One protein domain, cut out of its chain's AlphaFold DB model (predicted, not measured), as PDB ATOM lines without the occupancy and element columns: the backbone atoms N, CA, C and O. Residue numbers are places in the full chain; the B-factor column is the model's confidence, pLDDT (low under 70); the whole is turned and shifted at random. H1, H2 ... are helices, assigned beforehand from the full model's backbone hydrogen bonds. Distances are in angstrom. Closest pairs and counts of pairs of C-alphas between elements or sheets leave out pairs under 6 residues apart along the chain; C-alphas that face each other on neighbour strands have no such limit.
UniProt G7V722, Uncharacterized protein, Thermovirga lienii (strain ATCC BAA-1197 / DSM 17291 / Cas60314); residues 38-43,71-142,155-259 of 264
ATOM      1  N   GLU A  38      31.499 -16.847 -21.002       48.53
ATOM      2  CA  GLU A  38      31.765 -17.931 -21.943       48.53
ATOM      3  C   GLU A  38      30.547 -18.256 -22.826       48.53
ATOM      4  O   GLU A  38      30.721 -18.521 -24.012       48.53
ATOM      5  N   GLY A  39      29.329 -18.126 -22.290       52.31
ATOM      6  CA  GLY A  39      28.079 -18.331 -23.025       52.31
ATOM      7  C   GLY A  39      27.757 -17.216 -24.022       52.31
ATOM      8  O   GLY A  39      26.944 -17.405 -24.917       52.31
ATOM      9  N   VAL A  40      28.415 -16.054 -23.936       54.91
ATOM     10  CA  VAL A  40      28.223 -14.977 -24.926       54.91
ATOM     11  C   VAL A  40      28.769 -15.374 -26.297       54.91
ATOM     12  O   VAL A  40      28.271 -14.924 -27.322       54.91
ATOM     13  N   MET A  41      29.814 -16.201 -26.306       59.44
ATOM     14  CA  MET A  41      30.425 -16.713 -27.530       59.44
ATOM     15  C   MET A  41      29.753 -18.005 -28.007       59.44
ATOM     16  O   MET A  41      30.213 -18.582 -28.988       59.44
ATOM     17  N   ASP A  42      28.691 -18.460 -27.330       65.81
ATOM     18  CA  ASP A  42      27.917 -19.626 -27.738       65.81
ATOM     19  C   ASP A  42      27.074 -19.274 -28.981       65.81
ATOM     20  O   ASP A  42      26.179 -18.417 -28.902       65.81
ATOM     21  N   PRO A  43      27.313 -19.937 -30.128       62.97
ATOM     22  CA  PRO A  43      26.555 -19.699 -31.349       62.97
ATOM     23  C   PRO A  43      25.046 -19.895 -31.162       62.97
ATOM     24  O   PRO A  43      24.262 -19.187 -31.790       62.97
ATOM     25  N   TRP A  71      42.941 -21.990 -28.299       46.91
ATOM     26  CA  TRP A  71      42.697 -21.575 -26.934       46.91
ATOM     27  C   TRP A  71      43.947 -21.803 -26.083       46.91
ATOM     28  O   TRP A  71      44.295 -22.933 -25.772       46.91
ATOM     29  N   GLY A  72      44.632 -20.730 -25.671       43.44
ATOM     30  CA  GLY A  72      45.891 -20.805 -24.914       43.44
ATOM     31  C   GLY A  72      45.816 -21.593 -23.595       43.44
ATOM     32  O   GLY A  72      46.851 -21.844 -22.980       43.44
ATOM     33  N   ARG A  73      44.617 -22.020 -23.169       47.81
ATOM     34  CA  ARG A  73      44.415 -23.020 -22.110       47.81
ATOM     35  C   ARG A  73      45.025 -24.384 -22.462       47.81
ATOM     36  O   ARG A  73      45.578 -25.009 -21.561       47.81
ATOM     37  N   GLU A  74      44.966 -24.798 -23.730       51.38
ATOM     38  CA  GLU A  74      45.487 -26.083 -24.227       51.38
ATOM     39  C   GLU A  74      46.977 -26.217 -23.917       51.38
ATOM     40  O   GLU A  74      47.390 -27.133 -23.211       51.38
ATOM     41  N   ASN A  75      47.760 -25.204 -24.292       61.62
ATOM     42  CA  ASN A  75      49.210 -25.213 -24.102       61.62
ATOM     43  C   ASN A  75      49.629 -25.041 -22.631       61.62
ATOM     44  O   ASN A  75      50.648 -25.574 -22.209       61.62
ATOM     45  N   VAL A  76      48.868 -24.289 -21.823       64.81
ATOM     46  CA  VAL A  76      49.251 -23.997 -20.429       64.81
ATOM     47  C   VAL A  76      49.082 -25.214 -19.519       64.81
ATOM     48  O   VAL A  76      49.976 -25.504 -18.724       64.81
ATOM     49  N   MET A  77      47.955 -25.927 -19.617       64.69
ATOM     50  CA  MET A  77      47.759 -27.150 -18.832       64.69
ATOM     51  C   MET A  77      48.717 -28.247 -19.305       64.69
ATOM     52  O   MET A  77      49.320 -28.928 -18.478       64.69
ATOM     53  N   GLU A  78      48.912 -28.376 -20.618       66.81
ATOM     54  CA  GLU A  78      49.854 -29.335 -21.188       66.81
ATOM     55  C   GLU A  78      51.294 -29.085 -20.707       66.81
ATOM     56  O   GLU A  78      51.970 -30.029 -20.299       66.81
ATOM     57  N   ASP A  79      51.752 -27.830 -20.663       70.50
ATOM     58  CA  ASP A  79      53.086 -27.474 -20.161       70.50
ATOM     59  C   ASP A  79      53.268 -27.841 -18.678       70.50
ATOM     60  O   ASP A  79      54.303 -28.390 -18.285       70.50
ATOM     61  N   VAL A  80      52.250 -27.595 -17.844       69.69
ATOM     62  CA  VAL A  80      52.268 -27.993 -16.426       69.69
ATOM     63  C   VAL A  80      52.286 -29.517 -16.298       69.69
ATOM     64  O   VAL A  80      53.068 -30.060 -15.516       69.69
ATOM     65  N   LEU A  81      51.470 -30.225 -17.079       69.50
ATOM     66  CA  LEU A  81      51.397 -31.685 -17.057       69.50
ATOM     67  C   LEU A  81      52.689 -32.338 -17.545       69.50
ATOM     68  O   LEU A  81      53.135 -33.293 -16.915       69.50
ATOM     69  N   LYS A  82      53.334 -31.812 -18.594       72.75
ATOM     70  CA  LYS A  82      54.656 -32.264 -19.065       72.75
ATOM     71  C   LYS A  82      55.680 -32.258 -17.937       72.75
ATOM     72  O   LYS A  82      56.404 -33.236 -17.764       72.75
ATOM     73  N   LEU A  83      55.695 -31.200 -17.126       74.00
ATOM     74  CA  LEU A  83      56.574 -31.098 -15.958       74.00
ATOM     75  C   LEU A  83      56.172 -32.076 -14.845       74.00
ATOM     76  O   LEU A  83      57.027 -32.767 -14.293       74.00
ATOM     77  N   THR A  84      54.871 -32.223 -14.583       73.75
ATOM     78  CA  THR A  84      54.341 -33.212 -13.628       73.75
ATOM     79  C   THR A  84      54.680 -34.656 -14.030       73.75
ATOM     80  O   THR A  84      54.958 -35.501 -13.171       73.75
ATOM     81  N   ILE A  85      54.693 -34.956 -15.335       72.31
ATOM     82  CA  ILE A  85      55.044 -36.274 -15.877       72.31
ATOM     83  C   ILE A  85      56.465 -36.658 -15.473       72.31
ATOM     84  O   ILE A  85      56.667 -37.767 -14.978       72.31
ATOM     85  N   ILE A  86      57.413 -35.732 -15.601       78.19
ATOM     86  CA  ILE A  86      58.838 -35.954 -15.312       78.19
ATOM     87  C   ILE A  86      59.237 -35.637 -13.861       78.19
ATOM     88  O   ILE A  86      60.413 -35.422 -13.585       78.19
ATOM     89  N   ASP A  87      58.269 -35.573 -12.939       81.69
ATOM     90  CA  ASP A  87      58.494 -35.286 -11.511       81.69
ATOM     91  C   ASP A  87      59.177 -33.934 -11.237       81.69
ATOM     92  O   ASP A  87      59.814 -33.735 -10.201       81.69
ATOM     93  N   LYS A  88      59.022 -32.973 -12.154       83.94
ATOM     94  CA  LYS A  88      59.633 -31.653 -12.035       83.94
ATOM     95  C   LYS A  88      58.604 -30.629 -11.544       83.94
ATOM     96  O   LYS A  88      57.583 -30.434 -12.206       83.94
ATOM     97  N   PRO A  89      58.857 -29.928 -10.425       87.62
ATOM     98  CA  PRO A  89      58.022 -28.798 -10.039       87.62
ATOM     99  C   PRO A  89      58.185 -27.654 -11.047       87.62
ATOM    100  O   PRO A  89      59.276 -27.428 -11.580       87.62
ATOM    101  N   VAL A  90      57.114 -26.900 -11.288       84.94
ATOM    102  CA  VAL A  90      57.185 -25.655 -12.061       84.94
ATOM    103  C   VAL A  90      58.049 -24.638 -11.310       84.94
ATOM    104  O   VAL A  90      57.777 -24.287 -10.161       84.94
ATOM    105  N   ASP A  91      59.103 -24.157 -11.969       89.31
ATOM    106  CA  ASP A  91      59.971 -23.111 -11.430       89.31
ATOM    107  C   ASP A  91      59.328 -21.713 -11.524       89.31
ATOM    108  O   ASP A  91      58.313 -21.497 -12.190       89.31
ATOM    109  N   LYS A  92      59.934 -20.725 -10.850       90.19
ATOM    110  CA  LYS A  92      59.421 -19.342 -10.818       90.19
ATOM    111  C   LYS A  92      59.303 -18.715 -12.213       90.19
ATOM    112  O   LYS A  92      58.378 -17.940 -12.450       90.19
ATOM    113  N   LYS A  93      60.224 -19.037 -13.126       90.62
ATOM    114  CA  LYS A  93      60.241 -18.487 -14.488       90.62
ATOM    115  C   LYS A  93      59.058 -19.025 -15.290       90.62
ATOM    116  O   LYS A  93      58.297 -18.253 -15.865       90.62
ATOM    117  N   THR A  94      58.864 -20.336 -15.250       86.38
ATOM    118  CA  THR A  94      57.770 -21.044 -15.912       86.38
ATOM    119  C   THR A  94      56.420 -20.628 -15.330       86.38
ATOM    120  O   THR A  94      55.491 -20.356 -16.086       86.38
ATOM    121  N   ALA A  95      56.316 -20.462 -14.006       87.62
ATOM    122  CA  ALA A  95      55.120 -19.915 -13.367       87.62
ATOM    123  C   ALA A  95      54.786 -18.496 -13.864       87.62
ATOM    124  O   ALA A  95      53.617 -18.201 -14.117       87.62
ATOM    125  N   SER A  96      55.787 -17.619 -14.047       91.00
ATOM    126  CA  SER A  96      55.548 -16.284 -14.623       91.00
ATOM    127  C   SER A  96      55.067 -16.369 -16.069       91.00
ATOM    128  O   SER A  96      54.089 -15.711 -16.410       91.00
ATOM    129  N   MET A  97      55.685 -17.224 -16.891       88.19
ATOM    130  CA  MET A  97      55.272 -17.428 -18.285       88.19
ATOM    131  C   MET A  97      53.837 -17.956 -18.393       88.19
ATOM    132  O   MET A  97      53.065 -17.484 -19.224       88.19
ATOM    133  N   ILE A  98      53.457 -18.911 -17.538       83.69
ATOM    134  CA  ILE A  98      52.084 -19.424 -17.447       83.69
ATOM    135  C   ILE A  98      51.116 -18.286 -17.119       83.69
ATOM    136  O   ILE A  98      50.122 -18.101 -17.820       83.69
ATOM    137  N   ARG A  99      51.429 -17.491 -16.091       88.00
ATOM    138  CA  ARG A  99      50.599 -16.355 -15.682       88.00
ATOM    139  C   ARG A  99      50.426 -15.341 -16.809       88.00
ATOM    140  O   ARG A  99      49.302 -14.934 -17.077       88.00
ATOM    141  N   GLU A 100      51.508 -14.960 -17.480       89.50
ATOM    142  CA  GLU A 100      51.486 -14.005 -18.596       89.50
ATOM    143  C   GLU A 100      50.638 -14.516 -19.767       89.50
ATOM    144  O   GLU A 100      49.845 -13.760 -20.328       89.50
ATOM    145  N   ARG A 101      50.728 -15.812 -20.095       83.69
ATOM    146  CA  ARG A 101      49.881 -16.436 -21.125       83.69
ATOM    147  C   ARG A 101      48.407 -16.441 -20.736       83.69
ATOM    148  O   ARG A 101      47.562 -16.123 -21.570       83.69
ATOM    149  N   ILE A 102      48.088 -16.770 -19.480       81.56
ATOM    150  CA  ILE A 102      46.708 -16.718 -18.978       81.56
ATOM    151  C   ILE A 102      46.183 -15.278 -19.032       81.56
ATOM    152  O   ILE A 102      45.071 -15.061 -19.504       81.56
ATOM    153  N   GLU A 103      46.969 -14.293 -18.590       86.25
ATOM    154  CA  GLU A 103      46.593 -12.873 -18.635       86.25
ATOM    155  C   GLU A 103      46.309 -12.416 -20.070       86.25
ATOM    156  O   GLU A 103      45.248 -11.847 -20.332       86.25
ATOM    157  N   ALA A 104      47.222 -12.700 -21.005       85.62
ATOM    158  CA  ALA A 104      47.063 -12.356 -22.414       85.62
ATOM    159  C   ALA A 104      45.794 -12.986 -23.005       85.62
ATOM    160  O   ALA A 104      44.993 -12.290 -23.629       85.62
ATOM    161  N   HIS A 105      45.562 -14.268 -22.723       80.88
ATOM    162  CA  HIS A 105      44.378 -14.980 -23.192       80.88
ATOM    163  C   HIS A 105      43.078 -14.394 -22.625       80.88
ATOM    164  O   HIS A 105      42.109 -14.205 -23.361       80.88
ATOM    165  N   LEU A 106      43.048 -14.060 -21.329       81.81
ATOM    166  CA  LEU A 106      41.904 -13.379 -20.726       81.81
ATOM    167  C   LEU A 106      41.643 -12.044 -21.436       81.81
ATOM    168  O   LEU A 106      40.520 -11.786 -21.865       81.81
ATOM    169  N   LEU A 107      42.669 -11.215 -21.630       88.06
ATOM    170  CA  LEU A 107      42.520  -9.920 -22.298       88.06
ATOM    171  C   LEU A 107      41.984 -10.048 -23.726       88.06
ATOM    172  O   LEU A 107      41.064  -9.320 -24.100       88.06
ATOM    173  N   GLU A 108      42.528 -10.961 -24.526       84.81
ATOM    174  CA  GLU A 108      42.043 -11.213 -25.887       84.81
ATOM    175  C   GLU A 108      40.591 -11.676 -25.898       84.81
ATOM    176  O   GLU A 108      39.783 -11.180 -26.689       84.81
ATOM    177  N   ARG A 109      40.224 -12.559 -24.966       80.88
ATOM    178  CA  ARG A 109      38.853 -13.038 -24.831       80.88
ATOM    179  C   ARG A 109      37.877 -11.905 -24.533       80.88
ATOM    180  O   ARG A 109      36.857 -11.787 -25.206       80.88
ATOM    181  N   TYR A 110      38.180 -11.051 -23.560       85.69
ATOM    182  CA  TYR A 110      37.293  -9.943 -23.200       85.69
ATOM    183  C   TYR A 110      37.277  -8.831 -24.267       85.69
ATOM    184  O   TYR A 110      36.254  -8.174 -24.453       85.69
ATOM    185  N   LYS A 111      38.346  -8.677 -25.063       87.56
ATOM    186  CA  LYS A 111      38.320  -7.853 -26.287       87.56
ATOM    187  C   LYS A 111      37.383  -8.432 -27.347       87.56
ATOM    188  O   LYS A 111      36.600  -7.690 -27.935       87.56
ATOM    189  N   LYS A 112      37.435  -9.747 -27.587       85.25
ATOM    190  CA  LYS A 112      36.525 -10.451 -28.508       85.25
ATOM    191  C   LYS A 112      35.074 -10.336 -28.038       85.25
ATOM    192  O   LYS A 112      34.200 -10.034 -28.842       85.25
ATOM    193  N   LEU A 113      34.835 -10.447 -26.733       85.06
ATOM    194  CA  LEU A 113      33.526 -10.218 -26.125       85.06
ATOM    195  C   LEU A 113      32.993  -8.799 -26.385       85.06
ATOM    196  O   LEU A 113      31.834  -8.634 -26.755       85.06
ATOM    197  N   HIS A 114      33.832  -7.772 -26.242       89.38
ATOM    198  CA  HIS A 114      33.427  -6.404 -26.564       89.38
ATOM    199  C   HIS A 114      33.128  -6.217 -28.061       89.38
ATOM    200  O   HIS A 114      32.192  -5.512 -28.420       89.38
ATOM    201  N   LYS A 115      33.872  -6.881 -28.956       91.12
ATOM    202  CA  LYS A 115      33.558  -6.858 -30.395       91.12
ATOM    203  C   LYS A 115      32.170  -7.442 -30.682       91.12
ATOM    204  O   LYS A 115      31.439  -6.856 -31.475       91.12
ATOM    205  N   VAL A 116      31.780  -8.525 -30.000       89.06
ATOM    206  CA  VAL A 116      30.406  -9.060 -30.064       89.06
ATOM    207  C   VAL A 116      29.403  -7.995 -29.623       89.06
ATOM    208  O   VAL A 116      28.463  -7.712 -30.356       89.06
ATOM    209  N   TYR A 117      29.628  -7.355 -28.469       90.38
ATOM    210  CA  TYR A 117      28.775  -6.265 -27.980       90.38
ATOM    211  C   TYR A 117      28.565  -5.171 -29.043       90.38
ATOM    212  O   TYR A 117      27.432  -4.742 -29.269       90.38
ATOM    213  N   SER A 118      29.630  -4.762 -29.736       92.94
ATOM    214  CA  SER A 118      29.587  -3.694 -30.741       92.94
ATOM    215  C   SER A 118      28.833  -4.057 -32.024       92.94
ATOM    216  O   SER A 118      28.271  -3.160 -32.647       92.94
ATOM    217  N   ILE A 119      28.781  -5.338 -32.410       93.56
ATOM    218  CA  ILE A 119      28.012  -5.812 -33.581       93.56
ATOM    219  C   ILE A 119      26.502  -5.779 -33.306       93.56
ATOM    220  O   ILE A 119      25.690  -5.557 -34.206       93.56
ATOM    221  N   LEU A 120      26.114  -6.018 -32.055       92.31
ATOM    222  CA  LEU A 120      24.716  -6.108 -31.659       92.31
ATOM    223  C   LEU A 120      24.078  -4.722 -31.536       92.31
ATOM    224  O   LEU A 120      24.701  -3.764 -31.071       92.31
ATOM    225  N   THR A 121      22.795  -4.638 -31.880       94.31
ATOM    226  CA  THR A 121      21.963  -3.459 -31.601       94.31
ATOM    227  C   THR A 121      21.692  -3.314 -30.097       94.31
ATOM    228  O   THR A 121      21.769  -4.305 -29.364       94.31
ATOM    229  N   PRO A 122      21.300  -2.120 -29.605       93.94
ATOM    230  CA  PRO A 122      20.922  -1.929 -28.202       93.94
ATOM    231  C   PRO A 122      19.899  -2.955 -27.690       93.94
ATOM    232  O   PRO A 122      20.109  -3.557 -26.638       93.94
ATOM    233  N   ASN A 123      18.852  -3.244 -28.470       91.69
ATOM    234  CA  ASN A 123      17.827  -4.225 -28.095       91.69
ATOM    235  C   ASN A 123      18.392  -5.652 -28.022       91.69
ATOM    236  O   ASN A 123      18.134  -6.370 -27.056       91.69
ATOM    237  N   GLN A 124      19.224  -6.055 -28.987       91.25
ATOM    238  CA  GLN A 124      19.877  -7.370 -28.973       91.25
ATOM    239  C   GLN A 124      20.846  -7.523 -27.793       91.25
ATOM    240  O   GLN A 124      20.918  -8.600 -27.202       91.25
ATOM    241  N   ARG A 125      21.554  -6.456 -27.394       89.62
ATOM    242  CA  ARG A 125      22.424  -6.460 -26.201       89.62
ATOM    243  C   ARG A 125      21.625  -6.688 -24.922       89.62
ATOM    244  O   ARG A 125      22.074  -7.442 -24.062       89.62
ATOM    245  N   VAL A 126      20.451  -6.062 -24.801       87.69
ATOM    246  CA  VAL A 126      19.538  -6.264 -23.664       87.69
ATOM    247  C   VAL A 126      19.019  -7.700 -23.643       87.69
ATOM    248  O   VAL A 126      19.105  -8.352 -22.606       87.69
ATOM    249  N   MET A 127      18.561  -8.228 -24.784       84.38
ATOM    250  CA  MET A 127      18.090  -9.615 -24.897       84.38
ATOM    251  C   MET A 127      19.185 -10.630 -24.564       84.38
ATOM    252  O   MET A 127      18.942 -11.600 -23.851       84.38
ATOM    253  N   LEU A 128      20.401 -10.404 -25.055       83.38
ATOM    254  CA  LEU A 128      21.544 -11.256 -24.767       83.38
ATOM    255  C   LEU A 128      21.920 -11.200 -23.289       83.38
ATOM    256  O   LEU A 128      22.109 -12.244 -22.675       83.38
ATOM    257  N   LYS A 129      21.966 -10.005 -22.690       78.38
ATOM    258  CA  LYS A 129      22.214  -9.857 -21.255       78.38
ATOM    259  C   LYS A 129      21.142 -10.574 -20.431       78.38
ATOM    260  O   LYS A 129      21.497 -11.295 -19.511       78.38
ATOM    261  N   ALA A 130      19.867 -10.446 -20.796       77.75
ATOM    262  CA  ALA A 130      18.777 -11.165 -20.142       77.75
ATOM    263  C   ALA A 130      18.945 -12.687 -20.261       77.75
ATOM    264  O   ALA A 130      18.847 -13.378 -19.259       77.75
ATOM    265  N   LYS A 131      19.305 -13.210 -21.440       74.31
ATOM    266  CA  LYS A 131      19.585 -14.646 -21.641       74.31
ATOM    267  C   LYS A 131      20.788 -15.139 -20.838       74.31
ATOM    268  O   LYS A 131      20.777 -16.265 -20.348       74.31
ATOM    269  N   LEU A 132      21.828 -14.320 -20.696       71.19
ATOM    270  CA  LEU A 132      22.988 -14.642 -19.864       71.19
ATOM    271  C   LEU A 132      22.609 -14.636 -18.383       71.19
ATOM    272  O   LEU A 132      22.916 -15.597 -17.685       71.19
ATOM    273  N   ASP A 133      21.874 -13.617 -17.934       68.19
ATOM    274  CA  ASP A 133      21.356 -13.508 -16.571       68.19
ATOM    275  C   ASP A 133      20.367 -14.657 -16.267       68.19
ATOM    276  O   ASP A 133      20.399 -15.223 -15.179       68.19
ATOM    277  N   GLU A 134      19.537 -15.085 -17.222       64.81
ATOM    278  CA  GLU A 134      18.655 -16.259 -17.133       64.81
ATOM    279  C   GLU A 134      19.431 -17.578 -17.152       64.81
ATOM    280  O   GLU A 134      19.054 -18.518 -16.464       64.81
ATOM    281  N   GLY A 135      20.536 -17.674 -17.891       55.56
ATOM    282  CA  GLY A 135      21.458 -18.806 -17.804       55.56
ATOM    283  C   GLY A 135      22.157 -18.874 -16.440       55.56
ATOM    284  O   GLY A 135      22.362 -19.965 -15.910       55.56
ATOM    285  N   MET A 136      22.469 -17.711 -15.855       46.34
ATOM    286  CA  MET A 136      23.121 -17.546 -14.549       46.34
ATOM    287  C   MET A 136      22.163 -17.686 -13.350       46.34
ATOM    288  O   MET A 136      22.593 -18.111 -12.280       46.34
ATOM    289  N   ASN A 137      20.881 -17.356 -13.509       41.78
ATOM    290  CA  ASN A 137      19.833 -17.487 -12.481       41.78
ATOM    291  C   ASN A 137      18.937 -18.704 -12.705       41.78
ATOM    292  O   ASN A 137      18.192 -19.136 -11.823       41.78
ATOM    293  N   GLY A 138      19.014 -19.276 -13.900       37.88
ATOM    294  CA  GLY A 138      18.327 -20.481 -14.268       37.88
ATOM    295  C   GLY A 138      18.809 -21.641 -13.414       37.88
ATOM    296  O   GLY A 138      19.837 -21.587 -12.723       37.88
ATOM    297  N   PRO A 139      18.082 -22.755 -13.454       37.09
ATOM    298  CA  PRO A 139      18.338 -23.819 -12.514       37.09
ATOM    299  C   PRO A 139      19.752 -24.432 -12.677       37.09
ATOM    300  O   PRO A 139      20.238 -25.075 -11.760       37.09
ATOM    301  N   GLY A 140      20.446 -24.195 -13.793       39.16
ATOM    302  CA  GLY A 140      21.841 -24.603 -13.992       39.16
ATOM    303  C   GLY A 140      22.877 -23.897 -13.107       39.16
ATOM    304  O   GLY A 140      23.957 -24.448 -12.931       39.16
ATOM    305  N   TRP A 141      22.555 -22.737 -12.528       41.28
ATOM    306  CA  TRP A 141      23.499 -21.952 -11.721       41.28
ATOM    307  C   TRP A 141      22.963 -21.525 -10.345       41.28
ATOM    308  O   TRP A 141      23.776 -21.260  -9.459       41.28
ATOM    309  N   GLY A 142      21.636 -21.514 -10.133       36.03
ATOM    310  CA  GLY A 142      21.029 -21.067  -8.869       36.03
ATOM    311  C   GLY A 142      20.166 -22.073  -8.097       36.03
ATOM    312  O   GLY A 142      20.117 -21.969  -6.878       36.03
ATOM    313  N   ASN A 155      32.030 -34.229  -1.211       36.56
ATOM    314  CA  ASN A 155      33.426 -34.335  -0.775       36.56
ATOM    315  C   ASN A 155      34.479 -33.976  -1.850       36.56
ATOM    316  O   ASN A 155      35.649 -34.292  -1.662       36.56
ATOM    317  N   GLY A 156      34.115 -33.380  -2.996       36.97
ATOM    318  CA  GLY A 156      35.104 -32.922  -3.998       36.97
ATOM    319  C   GLY A 156      35.894 -34.031  -4.722       36.97
ATOM    320  O   GLY A 156      36.859 -33.747  -5.428       36.97
ATOM    321  N   MET A 157      35.490 -35.299  -4.577       37.59
ATOM    322  CA  MET A 157      36.253 -36.471  -5.045       37.59
ATOM    323  C   MET A 157      36.057 -36.848  -6.525       37.59
ATOM    324  O   MET A 157      36.671 -37.803  -6.997       37.59
ATOM    325  N   GLU A 158      35.236 -36.134  -7.292       43.03
ATOM    326  CA  GLU A 158      34.982 -36.483  -8.704       43.03
ATOM    327  C   GLU A 158      36.132 -36.112  -9.643       43.03
ATOM    328  O   GLU A 158      36.264 -36.694 -10.714       43.03
ATOM    329  N   HIS A 159      37.051 -35.249  -9.211       47.06
ATOM    330  CA  HIS A 159      38.291 -34.991  -9.948       47.06
ATOM    331  C   HIS A 159      39.308 -36.150  -9.848       47.06
ATOM    332  O   HIS A 159      40.365 -36.102 -10.472       47.06
ATOM    333  N   PHE A 160      38.983 -37.216  -9.104       59.22
ATOM    334  CA  PHE A 160      39.911 -38.286  -8.737       59.22
ATOM    335  C   PHE A 160      39.377 -39.682  -9.059       59.22
ATOM    336  O   PHE A 160      39.666 -40.646  -8.350       59.22
ATOM    337  N   PHE A 161      38.662 -39.827 -10.185       59.50
ATOM    338  CA  PHE A 161      38.301 -41.143 -10.733       59.50
ATOM    339  C   PHE A 161      39.511 -42.075 -10.852       59.50
ATOM    340  O   PHE A 161      39.350 -43.287 -10.687       59.50
ATOM    341  N   PHE A 162      40.727 -41.545 -11.037       67.56
ATOM    342  CA  PHE A 162      41.929 -42.373 -11.036       67.56
ATOM    343  C   PHE A 162      42.098 -43.174  -9.742       67.56
ATOM    344  O   PHE A 162      42.610 -44.280  -9.804       67.56
ATOM    345  N   MET A 163      41.639 -42.699  -8.576       68.56
ATOM    346  CA  MET A 163      41.749 -43.465  -7.324       68.56
ATOM    347  C   MET A 163      40.958 -44.775  -7.368       68.56
ATOM    348  O   MET A 163      41.308 -45.725  -6.675       68.56
ATOM    349  N   SER A 164      39.896 -44.824  -8.179       66.38
ATOM    350  CA  SER A 164      39.137 -46.050  -8.454       66.38
ATOM    351  C   SER A 164      39.777 -46.922  -9.540       66.38
ATOM    352  O   SER A 164      39.461 -48.104  -9.637       66.38
ATOM    353  N   LYS A 165      40.666 -46.345 -10.357       73.25
ATOM    354  CA  LYS A 165      41.388 -47.022 -11.447       73.25
ATOM    355  C   LYS A 165      42.740 -47.576 -11.005       73.25
ATOM    356  O   LYS A 165      43.184 -48.582 -11.541       73.25
ATOM    357  N   LEU A 166      43.377 -46.933 -10.031       78.88
ATOM    358  CA  LEU A 166      44.611 -47.393  -9.419       78.88
ATOM    359  C   LEU A 166      44.284 -48.446  -8.358       78.88
ATOM    360  O   LEU A 166      43.437 -48.231  -7.489       78.88
ATOM    361  N   ASN A 167      44.990 -49.577  -8.385       85.81
ATOM    362  CA  ASN A 167      44.884 -50.606  -7.350       85.81
ATOM    363  C   ASN A 167      45.590 -50.150  -6.054       85.81
ATOM    364  O   ASN A 167      46.693 -50.600  -5.752       85.81
ATOM    365  N   LEU A 168      45.005 -49.178  -5.348       86.38
ATOM    366  CA  LEU A 168      45.563 -48.550  -4.145       86.38
ATOM    367  C   LEU A 168      45.244 -49.358  -2.880       86.38
ATOM    368  O   LEU A 168      44.101 -49.786  -2.685       86.38
ATOM    369  N   SER A 169      46.215 -49.472  -1.973       90.88
ATOM    370  CA  SER A 169      45.986 -50.008  -0.629       90.88
ATOM    371  C   SER A 169      45.085 -49.074   0.199       90.88
ATOM    372  O   SER A 169      44.988 -47.882  -0.113       90.88
ATOM    373  N   PRO A 170      44.437 -49.562   1.276       88.25
ATOM    374  CA  PRO A 170      43.644 -48.707   2.164       88.25
ATOM    375  C   PRO A 170      44.437 -47.503   2.696       88.25
ATOM    376  O   PRO A 170      43.989 -46.369   2.561       88.25
ATOM    377  N   GLY A 171      45.670 -47.728   3.166       90.44
ATOM    378  CA  GLY A 171      46.535 -46.653   3.662       90.44
ATOM    379  C   GLY A 171      46.911 -45.621   2.589       90.44
ATOM    380  O   GLY A 171      46.908 -44.424   2.864       90.44
ATOM    381  N   GLN A 172      47.172 -46.054   1.348       89.62
ATOM    382  CA  GLN A 172      47.408 -45.133   0.225       89.62
ATOM    383  C   GLN A 172      46.158 -44.300  -0.080       89.62
ATOM    384  O   GLN A 172      46.255 -43.090  -0.284       89.62
ATOM    385  N   LYS A 173      44.975 -44.932  -0.095       85.88
ATOM    386  CA  LYS A 173      43.704 -44.239  -0.348       85.88
ATOM    387  C   LYS A 173      43.465 -43.134   0.671       85.88
ATOM    388  O   LYS A 173      43.074 -42.044   0.270       85.88
ATOM    389  N   ASP A 174      43.707 -43.391   1.950       86.75
ATOM    390  CA  ASP A 174      43.425 -42.405   2.993       86.75
ATOM    391  C   ASP A 174      44.376 -41.209   2.932       86.75
ATOM    392  O   ASP A 174      43.915 -40.070   2.966       86.75
ATOM    393  N   LYS A 175      45.673 -41.435   2.696       87.69
ATOM    394  CA  LYS A 175      46.623 -40.335   2.474       87.69
ATOM    395  C   LYS A 175      46.282 -39.498   1.240       87.69
ATOM    396  O   LYS A 175      46.286 -38.271   1.303       87.69
ATOM    397  N   ILE A 176      45.944 -40.146   0.123       86.25
ATOM    398  CA  ILE A 176      45.589 -39.446  -1.119       86.25
ATOM    399  C   ILE A 176      44.306 -38.625  -0.934       86.25
ATOM    400  O   ILE A 176      44.253 -37.490  -1.400       86.25
ATOM    401  N   LYS A 177      43.296 -39.144  -0.218       83.19
ATOM    402  CA  LYS A 177      42.072 -38.385   0.099       83.19
ATOM    403  C   LYS A 177      42.381 -37.088   0.841       83.19
ATOM    404  O   LYS A 177      41.773 -36.073   0.517       83.19
ATOM    405  N   VAL A 178      43.308 -37.109   1.802       87.12
ATOM    406  CA  VAL A 178      43.714 -35.905   2.547       87.12
ATOM    407  C   VAL A 178      44.335 -34.875   1.601       87.12
ATOM    408  O   VAL A 178      43.842 -33.751   1.533       87.12
ATOM    409  N   ILE A 179      45.321 -35.278   0.787       84.94
ATOM    410  CA  ILE A 179      45.976 -34.393  -0.199       84.94
ATOM    411  C   ILE A 179      44.944 -33.768  -1.153       84.94
ATOM    412  O   ILE A 179      44.969 -32.565  -1.434       84.94
ATOM    413  N   VAL A 180      44.021 -34.592  -1.653       80.62
ATOM    414  CA  VAL A 180      42.941 -34.174  -2.550       80.62
ATOM    415  C   VAL A 180      42.007 -33.185  -1.868       80.62
ATOM    416  O   VAL A 180      41.678 -32.160  -2.465       80.62
ATOM    417  N   HIS A 181      41.572 -33.472  -0.643       78.81
ATOM    418  CA  HIS A 181      40.637 -32.633   0.097       78.81
ATOM    419  C   HIS A 181      41.228 -31.249   0.378       78.81
ATOM    420  O   HIS A 181      40.622 -30.242   0.017       78.81
ATOM    421  N   GLU A 182      42.445 -31.192   0.923       83.62
ATOM    422  CA  GLU A 182      43.140 -29.934   1.227       83.62
ATOM    423  C   GLU A 182      43.340 -29.071  -0.026       83.62
ATOM    424  O   GLU A 182      43.081 -27.862  -0.025       83.62
ATOM    425  N   THR A 183      43.751 -29.699  -1.131       79.12
ATOM    426  CA  THR A 183      43.932 -29.000  -2.411       79.12
ATOM    427  C   THR A 183      42.597 -28.511  -2.967       79.12
ATOM    428  O   THR A 183      42.501 -27.375  -3.435       79.12
ATOM    429  N   SER A 184      41.551 -29.336  -2.875       71.38
ATOM    430  CA  SER A 184      40.208 -29.003  -3.353       71.38
ATOM    431  C   SER A 184      39.619 -27.817  -2.604       71.38
ATOM    432  O   SER A 184      39.083 -26.922  -3.250       71.38
ATOM    433  N   GLU A 185      39.750 -27.759  -1.278       76.44
ATOM    434  CA  GLU A 185      39.246 -26.636  -0.481       76.44
ATOM    435  C   GLU A 185      39.953 -25.324  -0.833       76.44
ATOM    436  O   GLU A 185      39.297 -24.305  -1.071       76.44
ATOM    437  N   LYS A 186      41.283 -25.358  -0.983       76.00
ATOM    438  CA  LYS A 186      42.053 -24.189  -1.422       76.00
ATOM    439  C   LYS A 186      41.613 -23.705  -2.807       76.00
ATOM    440  O   LYS A 186      41.359 -22.518  -3.010       76.00
ATOM    441  N   VAL A 187      41.488 -24.625  -3.762       69.69
ATOM    442  CA  VAL A 187      41.055 -24.303  -5.129       69.69
ATOM    443  C   VAL A 187      39.601 -23.830  -5.150       69.69
ATOM    444  O   VAL A 187      39.270 -22.924  -5.914       69.69
ATOM    445  N   ARG A 188      38.727 -24.384  -4.304       68.31
ATOM    446  CA  ARG A 188      37.318 -23.988  -4.179       68.31
ATOM    447  C   ARG A 188      37.184 -22.528  -3.759       68.31
ATOM    448  O   ARG A 188      36.421 -21.801  -4.388       68.31
ATOM    449  N   MET A 189      37.946 -22.085  -2.758       67.62
ATOM    450  CA  MET A 189      37.961 -20.674  -2.350       67.62
ATOM    451  C   MET A 189      38.375 -19.759  -3.506       67.62
ATOM    452  O   MET A 189      37.693 -18.778  -3.807       67.62
ATOM    453  N   ASN A 190      39.438 -20.129  -4.220       66.62
ATOM    454  CA  ASN A 190      39.908 -19.367  -5.372       66.62
ATOM    455  C   ASN A 190      38.896 -19.362  -6.527       66.62
ATOM    456  O   ASN A 190      38.744 -18.343  -7.189       66.62
ATOM    457  N   ARG A 191      38.166 -20.461  -6.769       64.38
ATOM    458  CA  ARG A 191      37.107 -20.525  -7.796       64.38
ATOM    459  C   ARG A 191      35.988 -19.517  -7.531       64.38
ATOM    460  O   ARG A 191      35.535 -18.873  -8.473       64.38
ATOM    461  N   THR A 192      35.571 -19.347  -6.276       66.94
ATOM    462  CA  THR A 192      34.574 -18.328  -5.905       66.94
ATOM    463  C   THR A 192      35.078 -16.918  -6.219       66.94
ATOM    464  O   THR A 192      34.355 -16.129  -6.825       66.94
ATOM    465  N   ASN A 193      36.334 -16.619  -5.880       73.56
ATOM    466  CA  ASN A 193      36.946 -15.322  -6.183       73.56
ATOM    467  C   ASN A 193      37.068 -15.093  -7.696       73.56
ATOM    468  O   ASN A 193      36.654 -14.048  -8.195       73.56
ATOM    469  N   LEU A 194      37.548 -16.095  -8.436       71.12
ATOM    470  CA  LEU A 194      37.670 -16.055  -9.893       71.12
ATOM    471  C   LEU A 194      36.328 -15.814 -10.581       71.12
ATOM    472  O   LEU A 194      36.271 -15.040 -11.533       71.12
ATOM    473  N   ARG A 195      35.244 -16.421 -10.085       71.56
ATOM    474  CA  ARG A 195      33.894 -16.166 -10.601       71.56
ATOM    475  C   ARG A 195      33.530 -14.685 -10.489       71.56
ATOM    476  O   ARG A 195      33.192 -14.073 -11.497       71.56
ATOM    477  N   ASN A 196      33.689 -14.097  -9.303       76.62
ATOM    478  CA  ASN A 196      33.412 -12.674  -9.087       76.62
ATOM    479  C   ASN A 196      34.278 -11.777  -9.988       76.62
ATOM    480  O   ASN A 196      33.803 -10.767 -10.507       76.62
ATOM    481  N   ARG A 197      35.542 -12.157 -10.219       79.31
ATOM    482  CA  ARG A 197      36.431 -11.434 -11.140       79.31
ATOM    483  C   ARG A 197      35.957 -11.508 -12.577       79.31
ATOM    484  O   ARG A 197      35.944 -10.486 -13.250       79.31
ATOM    485  N   PHE A 198      35.556 -12.681 -13.054       80.94
ATOM    486  CA  PHE A 198      35.035 -12.821 -14.412       80.94
ATOM    487  C   PHE A 198      33.748 -12.015 -14.613       80.94
ATOM    488  O   PHE A 198      33.611 -11.349 -15.640       80.94
ATOM    489  N   ASP A 199      32.873 -11.968 -13.609       77.62
ATOM    490  CA  ASP A 199      31.685 -11.110 -13.633       77.62
ATOM    491  C   ASP A 199      32.064  -9.616 -13.689       77.62
ATOM    492  O   ASP A 199      31.486  -8.848 -14.463       77.62
ATOM    493  N   ASN A 200      33.078  -9.188 -12.931       83.88
ATOM    494  CA  ASN A 200      33.595  -7.817 -13.000       83.88
ATOM    495  C   ASN A 200      34.200  -7.504 -14.373       83.88
ATOM    496  O   ASN A 200      33.836  -6.505 -14.988       83.88
ATOM    497  N   MET A 201      35.076  -8.366 -14.888       83.94
ATOM    498  CA  MET A 201      35.683  -8.216 -16.213       83.94
ATOM    499  C   MET A 201      34.621  -8.126 -17.313       83.94
ATOM    500  O   MET A 201      34.744  -7.296 -18.214       83.94
ATOM    501  N   PHE A 202      33.551  -8.917 -17.210       84.31
ATOM    502  CA  PHE A 202      32.400  -8.835 -18.103       84.31
ATOM    503  C   PHE A 202      31.749  -7.452 -18.048       84.31
ATOM    504  O   PHE A 202      31.607  -6.808 -19.084       84.31
ATOM    505  N   ARG A 203      31.432  -6.936 -16.852       85.38
ATOM    506  CA  ARG A 203      30.857  -5.586 -16.680       85.38
ATOM    507  C   ARG A 203      31.759  -4.478 -17.227       85.38
ATOM    508  O   ARG A 203      31.262  -3.479 -17.742       85.38
ATOM    509  N   LEU A 204      33.078  -4.645 -17.133       87.50
ATOM    510  CA  LEU A 204      34.043  -3.669 -17.644       87.50
ATOM    511  C   LEU A 204      34.047  -3.584 -19.173       87.50
ATOM    512  O   LEU A 204      34.382  -2.520 -19.697       87.50
ATOM    513  N   VAL A 205      33.663  -4.654 -19.877       89.44
ATOM    514  CA  VAL A 205      33.637  -4.686 -21.349       89.44
ATOM    515  C   VAL A 205      32.239  -4.671 -21.966       89.44
ATOM    516  O   VAL A 205      32.101  -4.329 -23.141       89.44
ATOM    517  N   TRP A 206      31.197  -5.004 -21.202       87.62
ATOM    518  CA  TRP A 206      29.802  -5.037 -21.653       87.62
ATOM    519  C   TRP A 206      29.126  -3.660 -21.562       87.62
ATOM    520  O   TRP A 206      28.128  -3.470 -20.866       87.62
ATOM    521  N   LYS A 207      29.724  -2.669 -22.224       89.62
ATOM    522  CA  LYS A 207      29.269  -1.274 -22.276       89.62
ATOM    523  C   LYS A 207      29.858  -0.577 -23.499       89.62
ATOM    524  O   LYS A 207      30.887  -1.011 -24.007       89.62
ATOM    525  N   ASP A 208      29.262   0.538 -23.919       90.81
ATOM    526  CA  ASP A 208      29.706   1.285 -25.111       90.81
ATOM    527  C   ASP A 208      31.149   1.793 -25.006       90.81
ATOM    528  O   ASP A 208      31.861   1.866 -26.003       90.81
ATOM    529  N   LYS A 209      31.592   2.129 -23.788       93.94
ATOM    530  CA  LYS A 209      32.959   2.575 -23.495       93.94
ATOM    531  C   LYS A 209      33.617   1.627 -22.488       93.94
ATOM    532  O   LYS A 209      33.469   1.831 -21.277       93.94
ATOM    533  N   PRO A 210      34.295   0.569 -22.958       94.38
ATOM    534  CA  PRO A 210      34.950  -0.406 -22.096       94.38
ATOM    535  C   PRO A 210      36.099   0.236 -21.313       94.38
ATOM    536  O   PRO A 210      36.811   1.100 -21.822       94.38
ATOM    537  N   ASP A 211      36.292  -0.204 -20.071       95.12
ATOM    538  CA  ASP A 211      37.430   0.233 -19.256       95.12
ATOM    539  C   ASP A 211      38.573  -0.779 -19.372       95.12
ATOM    540  O   ASP A 211      38.667  -1.759 -18.627       95.12
ATOM    541  N   TRP A 212      39.438  -0.550 -20.359       94.44
ATOM    542  CA  TRP A 212      40.563  -1.435 -20.655       94.44
ATOM    543  C   TRP A 212      41.648  -1.425 -19.578       94.44
ATOM    544  O   TRP A 212      42.363  -2.418 -19.429       94.44
ATOM    545  N   HIS A 213      41.787  -0.323 -18.836       96.19
ATOM    546  CA  HIS A 213      42.776  -0.228 -17.768       96.19
ATOM    547  C   HIS A 213      42.352  -1.096 -16.583       96.19
ATOM    548  O   HIS A 213      43.115  -1.965 -16.157       96.19
ATOM    549  N   ALA A 214      41.108  -0.942 -16.122       95.12
ATOM    550  CA  ALA A 214      40.548  -1.778 -15.067       95.12
ATOM    551  C   ALA A 214      40.499  -3.258 -15.478       95.12
ATOM    552  O   ALA A 214      40.840  -4.131 -14.679       95.12
ATOM    553  N   LEU A 215      40.171  -3.554 -16.745       93.06
ATOM    554  CA  LEU A 215      40.180  -4.926 -17.258       93.06
ATOM    555  C   LEU A 215      41.564  -5.573 -17.116       93.06
ATOM    556  O   LEU A 215      41.654  -6.742 -16.747       93.06
ATOM    557  N   ARG A 216      42.635  -4.815 -17.382       94.75
ATOM    558  CA  ARG A 216      44.016  -5.294 -17.240       94.75
ATOM    559  C   ARG A 216      44.394  -5.581 -15.789       94.75
ATOM    560  O   ARG A 216      45.117  -6.537 -15.517       94.75
ATOM    561  N   LEU A 217      43.903  -4.782 -14.843       95.69
ATOM    562  CA  LEU A 217      44.129  -5.030 -13.417       95.69
ATOM    563  C   LEU A 217      43.403  -6.298 -12.945       95.69
ATOM    564  O   LEU A 217      43.993  -7.129 -12.244       95.69
ATOM    565  N   GLU A 218      42.160  -6.495 -13.386       89.81
ATOM    566  CA  GLU A 218      41.402  -7.710 -13.080       89.81
ATOM    567  C   GLU A 218      42.013  -8.950 -13.748       89.81
ATOM    568  O   GLU A 218      42.192  -9.970 -13.082       89.81
ATOM    569  N   SER A 219      42.443  -8.868 -15.016       89.69
ATOM    570  CA  SER A 219      43.091  -9.993 -15.710       89.69
ATOM    571  C   SER A 219      44.406 -10.408 -15.052       89.69
ATOM    572  O   SER A 219      44.708 -11.599 -14.963       89.69
ATOM    573  N   LYS A 220      45.193  -9.448 -14.553       94.25
ATOM    574  CA  LYS A 220      46.438  -9.724 -13.826       94.25
ATOM    575  C   LYS A 220      46.175 -10.456 -12.510       94.25
ATOM    576  O   LYS A 220      46.926 -11.357 -12.134       94.25
ATOM    577  N   THR A 221      45.097 -10.105 -11.816       91.81
ATOM    578  CA  THR A 221      44.746 -10.768 -10.556       91.81
ATOM    579  C   THR A 221      44.135 -12.147 -10.802       91.81
ATOM    580  O   THR A 221      44.560 -13.123 -10.185       91.81
ATOM    581  N   ALA A 222      43.226 -12.263 -11.772       84.06
ATOM    582  CA  ALA A 222      42.634 -13.537 -12.167       84.06
ATOM    583  C   ALA A 222      43.694 -14.528 -12.680       84.06
ATOM    584  O   ALA A 222      43.709 -15.686 -12.273       84.06
ATOM    585  N   SER A 223      44.638 -14.081 -13.515       84.69
ATOM    586  CA  SER A 223      45.723 -14.940 -14.011       84.69
ATOM    587  C   SER A 223      46.638 -15.443 -12.895       84.69
ATOM    588  O   SER A 223      47.058 -16.602 -12.929       84.69
ATOM    589  N   LYS A 224      46.912 -14.618 -11.876       90.88
ATOM    590  CA  LYS A 224      47.638 -15.039 -10.672       90.88
ATOM    591  C   LYS A 224      46.884 -16.154  -9.938       90.88
ATOM    592  O   LYS A 224      47.464 -17.212  -9.719       90.88
ATOM    593  N   GLU A 225      45.605 -15.954  -9.625       83.25
ATOM    594  CA  GLU A 225      44.773 -16.943  -8.916       83.25
ATOM    595  C   GLU A 225      44.613 -18.252  -9.718       83.25
ATOM    596  O   GLU A 225      44.704 -19.349  -9.163       83.25
ATOM    597  N   MET A 226      44.446 -18.166 -11.043       81.94
ATOM    598  CA  MET A 226      44.413 -19.337 -11.929       81.94
ATOM    599  C   MET A 226      45.749 -20.086 -11.934       81.94
ATOM    600  O   MET A 226      45.763 -21.313 -11.849       81.94
ATOM    601  N   THR A 227      46.871 -19.362 -11.989       83.25
ATOM    602  CA  THR A 227      48.210 -19.964 -11.920       83.25
ATOM    603  C   THR A 227      48.417 -20.661 -10.578       83.25
ATOM    604  O   THR A 227      48.855 -21.803 -10.543       83.25
ATOM    605  N   GLU A 228      48.046 -20.025  -9.467       85.31
ATOM    606  CA  GLU A 228      48.143 -20.620  -8.130       85.31
ATOM    607  C   GLU A 228      47.314 -21.905  -8.001       85.31
ATOM    608  O   GLU A 228      47.787 -22.872  -7.401       85.31
ATOM    609  N   ASN A 229      46.124 -21.958  -8.609       79.06
ATOM    610  CA  ASN A 229      45.311 -23.175  -8.668       79.06
ATOM    611  C   ASN A 229      45.992 -24.296  -9.464       79.06
ATOM    612  O   ASN A 229      46.009 -25.440  -9.010       79.06
ATOM    613  N   LEU A 230      46.567 -23.980 -10.628       79.31
ATOM    614  CA  LEU A 230      47.300 -24.953 -11.446       79.31
ATOM    615  C   LEU A 230      48.511 -25.518 -10.696       79.31
ATOM    616  O   LEU A 230      48.718 -26.730 -10.666       79.31
ATOM    617  N   LEU A 231      49.281 -24.648 -10.041       84.25
ATOM    618  CA  LEU A 231      50.451 -25.048  -9.260       84.25
ATOM    619  C   LEU A 231      50.072 -25.863  -8.019       84.25
ATOM    620  O   LEU A 231      50.776 -26.811  -7.673       84.25
ATOM    621  N   ALA A 232      48.952 -25.536  -7.365       83.25
ATOM    622  CA  ALA A 232      48.429 -26.327  -6.254       83.25
ATOM    623  C   ALA A 232      48.066 -27.749  -6.708       83.25
ATOM    624  O   ALA A 232      48.462 -28.714  -6.054       83.25
ATOM    625  N   TRP A 233      47.401 -27.890  -7.859       80.56
ATOM    626  CA  TRP A 233      47.083 -29.202  -8.424       80.56
ATOM    627  C   TRP A 233      48.315 -29.986  -8.862       80.56
ATOM    628  O   TRP A 233      48.409 -31.174  -8.565       80.56
ATOM    629  N   GLN A 234      49.291 -29.343  -9.509       84.06
ATOM    630  CA  GLN A 234      50.556 -30.002  -9.829       84.06
ATOM    631  C   GLN A 234      51.234 -30.528  -8.563       84.06
ATOM    632  O   GLN A 234      51.645 -31.687  -8.527       84.06
ATOM    633  N   LYS A 235      51.345 -29.690  -7.526       87.12
ATOM    634  CA  LYS A 235      51.950 -30.098  -6.258       87.12
ATOM    635  C   LYS A 235      51.218 -31.307  -5.674       87.12
ATOM    636  O   LYS A 235      51.872 -32.281  -5.316       87.12
ATOM    637  N   ALA A 236      49.887 -31.279  -5.654       84.62
ATOM    638  CA  ALA A 236      49.075 -32.394  -5.181       84.62
ATOM    639  C   ALA A 236      49.346 -33.683  -5.970       84.62
ATOM    640  O   ALA A 236      49.527 -34.736  -5.372       84.62
ATOM    641  N   ILE A 237      49.448 -33.612  -7.302       84.00
ATOM    642  CA  ILE A 237      49.775 -34.782  -8.129       84.00
ATOM    643  C   ILE A 237      51.179 -35.310  -7.802       84.00
ATOM    644  O   ILE A 237      51.354 -36.519  -7.667       84.00
ATOM    645  N   LEU A 238      52.173 -34.432  -7.637       88.19
ATOM    646  CA  LEU A 238      53.530 -34.830  -7.249       88.19
ATOM    647  C   LEU A 238      53.561 -35.479  -5.857       88.19
ATOM    648  O   LEU A 238      54.250 -36.479  -5.665       88.19
ATOM    649  N   ASP A 239      52.794 -34.956  -4.902       89.50
ATOM    650  CA  ASP A 239      52.680 -35.530  -3.560       89.50
ATOM    651  C   ASP A 239      51.960 -36.887  -3.591       89.50
ATOM    652  O   ASP A 239      52.427 -37.843  -2.973       89.50
ATOM    653  N   ILE A 240      50.915 -37.036  -4.410       88.31
ATOM    654  CA  ILE A 240      50.247 -38.322  -4.650       88.31
ATOM    655  C   ILE A 240      51.224 -39.331  -5.251       88.31
ATOM    656  O   ILE A 240      51.288 -40.459  -4.772       88.31
ATOM    657  N   LYS A 241      52.035 -38.942  -6.247       87.94
ATOM    658  CA  LYS A 241      53.036 -39.836  -6.855       87.94
ATOM    659  C   LYS A 241      53.995 -40.413  -5.811       87.94
ATOM    660  O   LYS A 241      54.397 -41.561  -5.967       87.94
ATOM    661  N   LYS A 242      54.347 -39.687  -4.744       91.69
ATOM    662  CA  LYS A 242      55.230 -40.207  -3.678       91.69
ATOM    663  C   LYS A 242      54.623 -41.394  -2.931       91.69
ATOM    664  O   LYS A 242      55.363 -42.277  -2.516       91.69
ATOM    665  N   GLU A 243      53.299 -41.450  -2.828       92.62
ATOM    666  CA  GLU A 243      52.575 -42.546  -2.177       92.62
ATOM    667  C   GLU A 243      52.388 -43.769  -3.088       92.62
ATOM    668  O   GLU A 243      51.933 -44.814  -2.629       92.62
ATOM    669  N   LEU A 244      52.725 -43.668  -4.379       90.75
ATOM    670  CA  LEU A 244      52.479 -44.709  -5.375       90.75
ATOM    671  C   LEU A 244      53.706 -45.584  -5.647       90.75
ATOM    672  O   LEU A 244      54.844 -45.117  -5.747       90.75
ATOM    673  N   THR A 245      53.454 -46.868  -5.892       92.25
ATOM    674  CA  THR A 245      54.451 -47.796  -6.445       92.25
ATOM    675  C   THR A 245      54.849 -47.392  -7.873       92.25
ATOM    676  O   THR A 245      54.073 -46.731  -8.568       92.25
ATOM    677  N   PRO A 246      56.010 -47.841  -8.389       92.00
ATOM    678  CA  PRO A 246      56.410 -47.570  -9.775       92.00
ATOM    679  C   PRO A 246      55.370 -47.995 -10.826       92.00
ATOM    680  O   PRO A 246      55.213 -47.338 -11.854       92.00
ATOM    681  N   ARG A 247      54.626 -49.080 -10.571       90.94
ATOM    682  CA  ARG A 247      53.527 -49.519 -11.442       90.94
ATOM    683  C   ARG A 247      52.349 -48.543 -11.400       90.94
ATOM    684  O   ARG A 247      51.945 -48.058 -12.449       90.94
ATOM    685  N   GLN A 248      51.865 -48.201 -10.207       90.56
ATOM    686  CA  GLN A 248      50.752 -47.260 -10.031       90.56
ATOM    687  C   GLN A 248      51.088 -45.858 -10.567       90.56
ATOM    688  O   GLN A 248      50.220 -45.187 -11.112       90.56
ATOM    689  N   LYS A 249      52.354 -45.420 -10.468       88.81
ATOM    690  CA  LYS A 249      52.822 -44.169 -11.088       88.81
ATOM    691  C   LYS A 249      52.602 -44.181 -12.598       88.81
ATOM    692  O   LYS A 249      52.069 -43.215 -13.125       88.81
ATOM    693  N   ARG A 250      52.979 -45.265 -13.290       83.94
ATOM    694  CA  ARG A 250      52.764 -45.398 -14.743       83.94
ATOM    695  C   ARG A 250      51.279 -45.369 -15.096       83.94
ATOM    696  O   ARG A 250      50.889 -44.573 -15.939       83.94
ATOM    697  N   GLU A 251      50.461 -46.136 -14.377       84.75
ATOM    698  CA  GLU A 251      49.002 -46.170 -14.565       84.75
ATOM    699  C   GLU A 251      48.357 -44.783 -14.361       84.75
ATOM    700  O   GLU A 251      47.472 -44.391 -15.119       84.75
ATOM    701  N   LEU A 252      48.838 -43.999 -13.386       82.81
ATOM    702  CA  LEU A 252      48.392 -42.620 -13.172       82.81
ATOM    703  C   LEU A 252      48.767 -41.708 -14.351       82.81
ATOM    704  O   LEU A 252      47.967 -40.868 -14.761       82.81
ATOM    705  N   MET A 253      49.969 -41.863 -14.911       76.56
ATOM    706  CA  MET A 253      50.390 -41.057 -16.058       76.56
ATOM    707  C   MET A 253      49.627 -41.419 -17.328       76.56
ATOM    708  O   MET A 253      49.268 -40.524 -18.087       76.56
ATOM    709  N   ASP A 254      49.351 -42.702 -17.546       75.69
ATOM    710  CA  ASP A 254      48.550 -43.158 -18.682       75.69
ATOM    711  C   ASP A 254      47.099 -42.686 -18.557       75.69
ATOM    712  O   ASP A 254      46.510 -42.247 -19.542       75.69
ATOM    713  N   TYR A 255      46.558 -42.654 -17.334       75.94
ATOM    714  CA  TYR A 255      45.276 -42.010 -17.060       75.94
ATOM    715  C   TYR A 255      45.291 -40.526 -17.454       75.94
ATOM    716  O   TYR A 255      44.395 -40.085 -18.168       75.94
ATOM    717  N   PHE A 256      46.314 -39.760 -17.058       69.88
ATOM    718  CA  PHE A 256      46.409 -38.348 -17.443       69.88
ATOM    719  C   PHE A 256      46.639 -38.142 -18.943       69.88
ATOM    720  O   PHE A 256      46.099 -37.198 -19.500       69.88
ATOM    721  N   ARG A 257      47.388 -39.018 -19.622       66.50
ATOM    722  CA  ARG A 257      47.544 -38.969 -21.087       66.50
ATOM    723  C   ARG A 257      46.243 -39.281 -21.824       66.50
ATOM    724  O   ARG A 257      46.017 -38.738 -22.896       66.50
ATOM    725  N   GLY A 258      45.421 -40.168 -21.263       61.59
ATOM    726  CA  GLY A 258      44.118 -40.541 -21.810       61.59
ATOM    727  C   GLY A 258      42.986 -39.577 -21.448       61.59
ATOM    728  O   GLY A 258      41.895 -39.692 -22.004       61.59
ATOM    729  N   MET A 259      43.211 -38.635 -20.525       58.78
ATOM    730  CA  MET A 259      42.254 -37.570 -20.251       58.78
ATOM    731  C   MET A 259      42.293 -36.543 -21.381       58.78
ATOM    732  O   MET A 259      43.234 -35.760 -21.496       58.78
TER     733      MET A 259
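This is residues 38 to 43, 71 to 142 and 155 to 259 of the 264 residues of an uncharacterized protein of Thermovirga lienii (strain ATCC BAA-1197 / DSM 17291 / Cas60314) (UniProt G7V722). A long helical hairpin, H6 and H7 side by side, makes the core of an elongated four-helix bundle; H2 crosses H7, and H1 folds back from H2 along H7. H3 lies at one end and H8 at the other, with short H4 and H5 near H6. The printed part has 183 residues, with eight named helices, H1 to H8 in order, and no named strand: all helix. It is loose, with a radius of gyration of the C-alphas of 19.6 A and spans of 61 by 40 by 26 A.

H6, residues 170 to 205, runs 50.9 A from C-alpha 170 at (43.644, -48.707, 2.164). H7, residues 212 to 242, is 44.8 A long and H2, residues 92 to 119, 41.1 A. H1 is residues 73 to 85, H3 122 to 137, H4 157 to 160, H5 162 to 165. H8, residues 246 to 258, ends with C-alpha 258 at (44.118, -40.541, -21.810).

H6 and H7, a hairpin, touch at a shallow tilt of 8 degrees, opposite ways; their closest C-alphas, Val 187 and Asn 229, are 5.6 A apart. H2 touches H7 at a steep tilt of 45 degrees, closest at C-alphas 103 and 223, 5.1 A. H1 touches residues 230 to 238 alone of H7, closest at C-alphas 84 and 234, 6.3 A. H3 and H6 are apart. In H1, H2, H3, H6, H7 and H8 every O i to N i+4 pair is within hydrogen-bond range; H4 and H5 are too short for one.

The farthest C-alphas, Thr 121 and Gly 171, are 60.9 A apart. Residues 44 to 70 and 143 to 154 are cut out, leaving C-alpha gaps of 16.8 A and 19.9 A. No link printed whole is long. Mean pLDDT of the printed part is 78.0; 46 residues are under 70, among them 133 to 142 and 155 to 164.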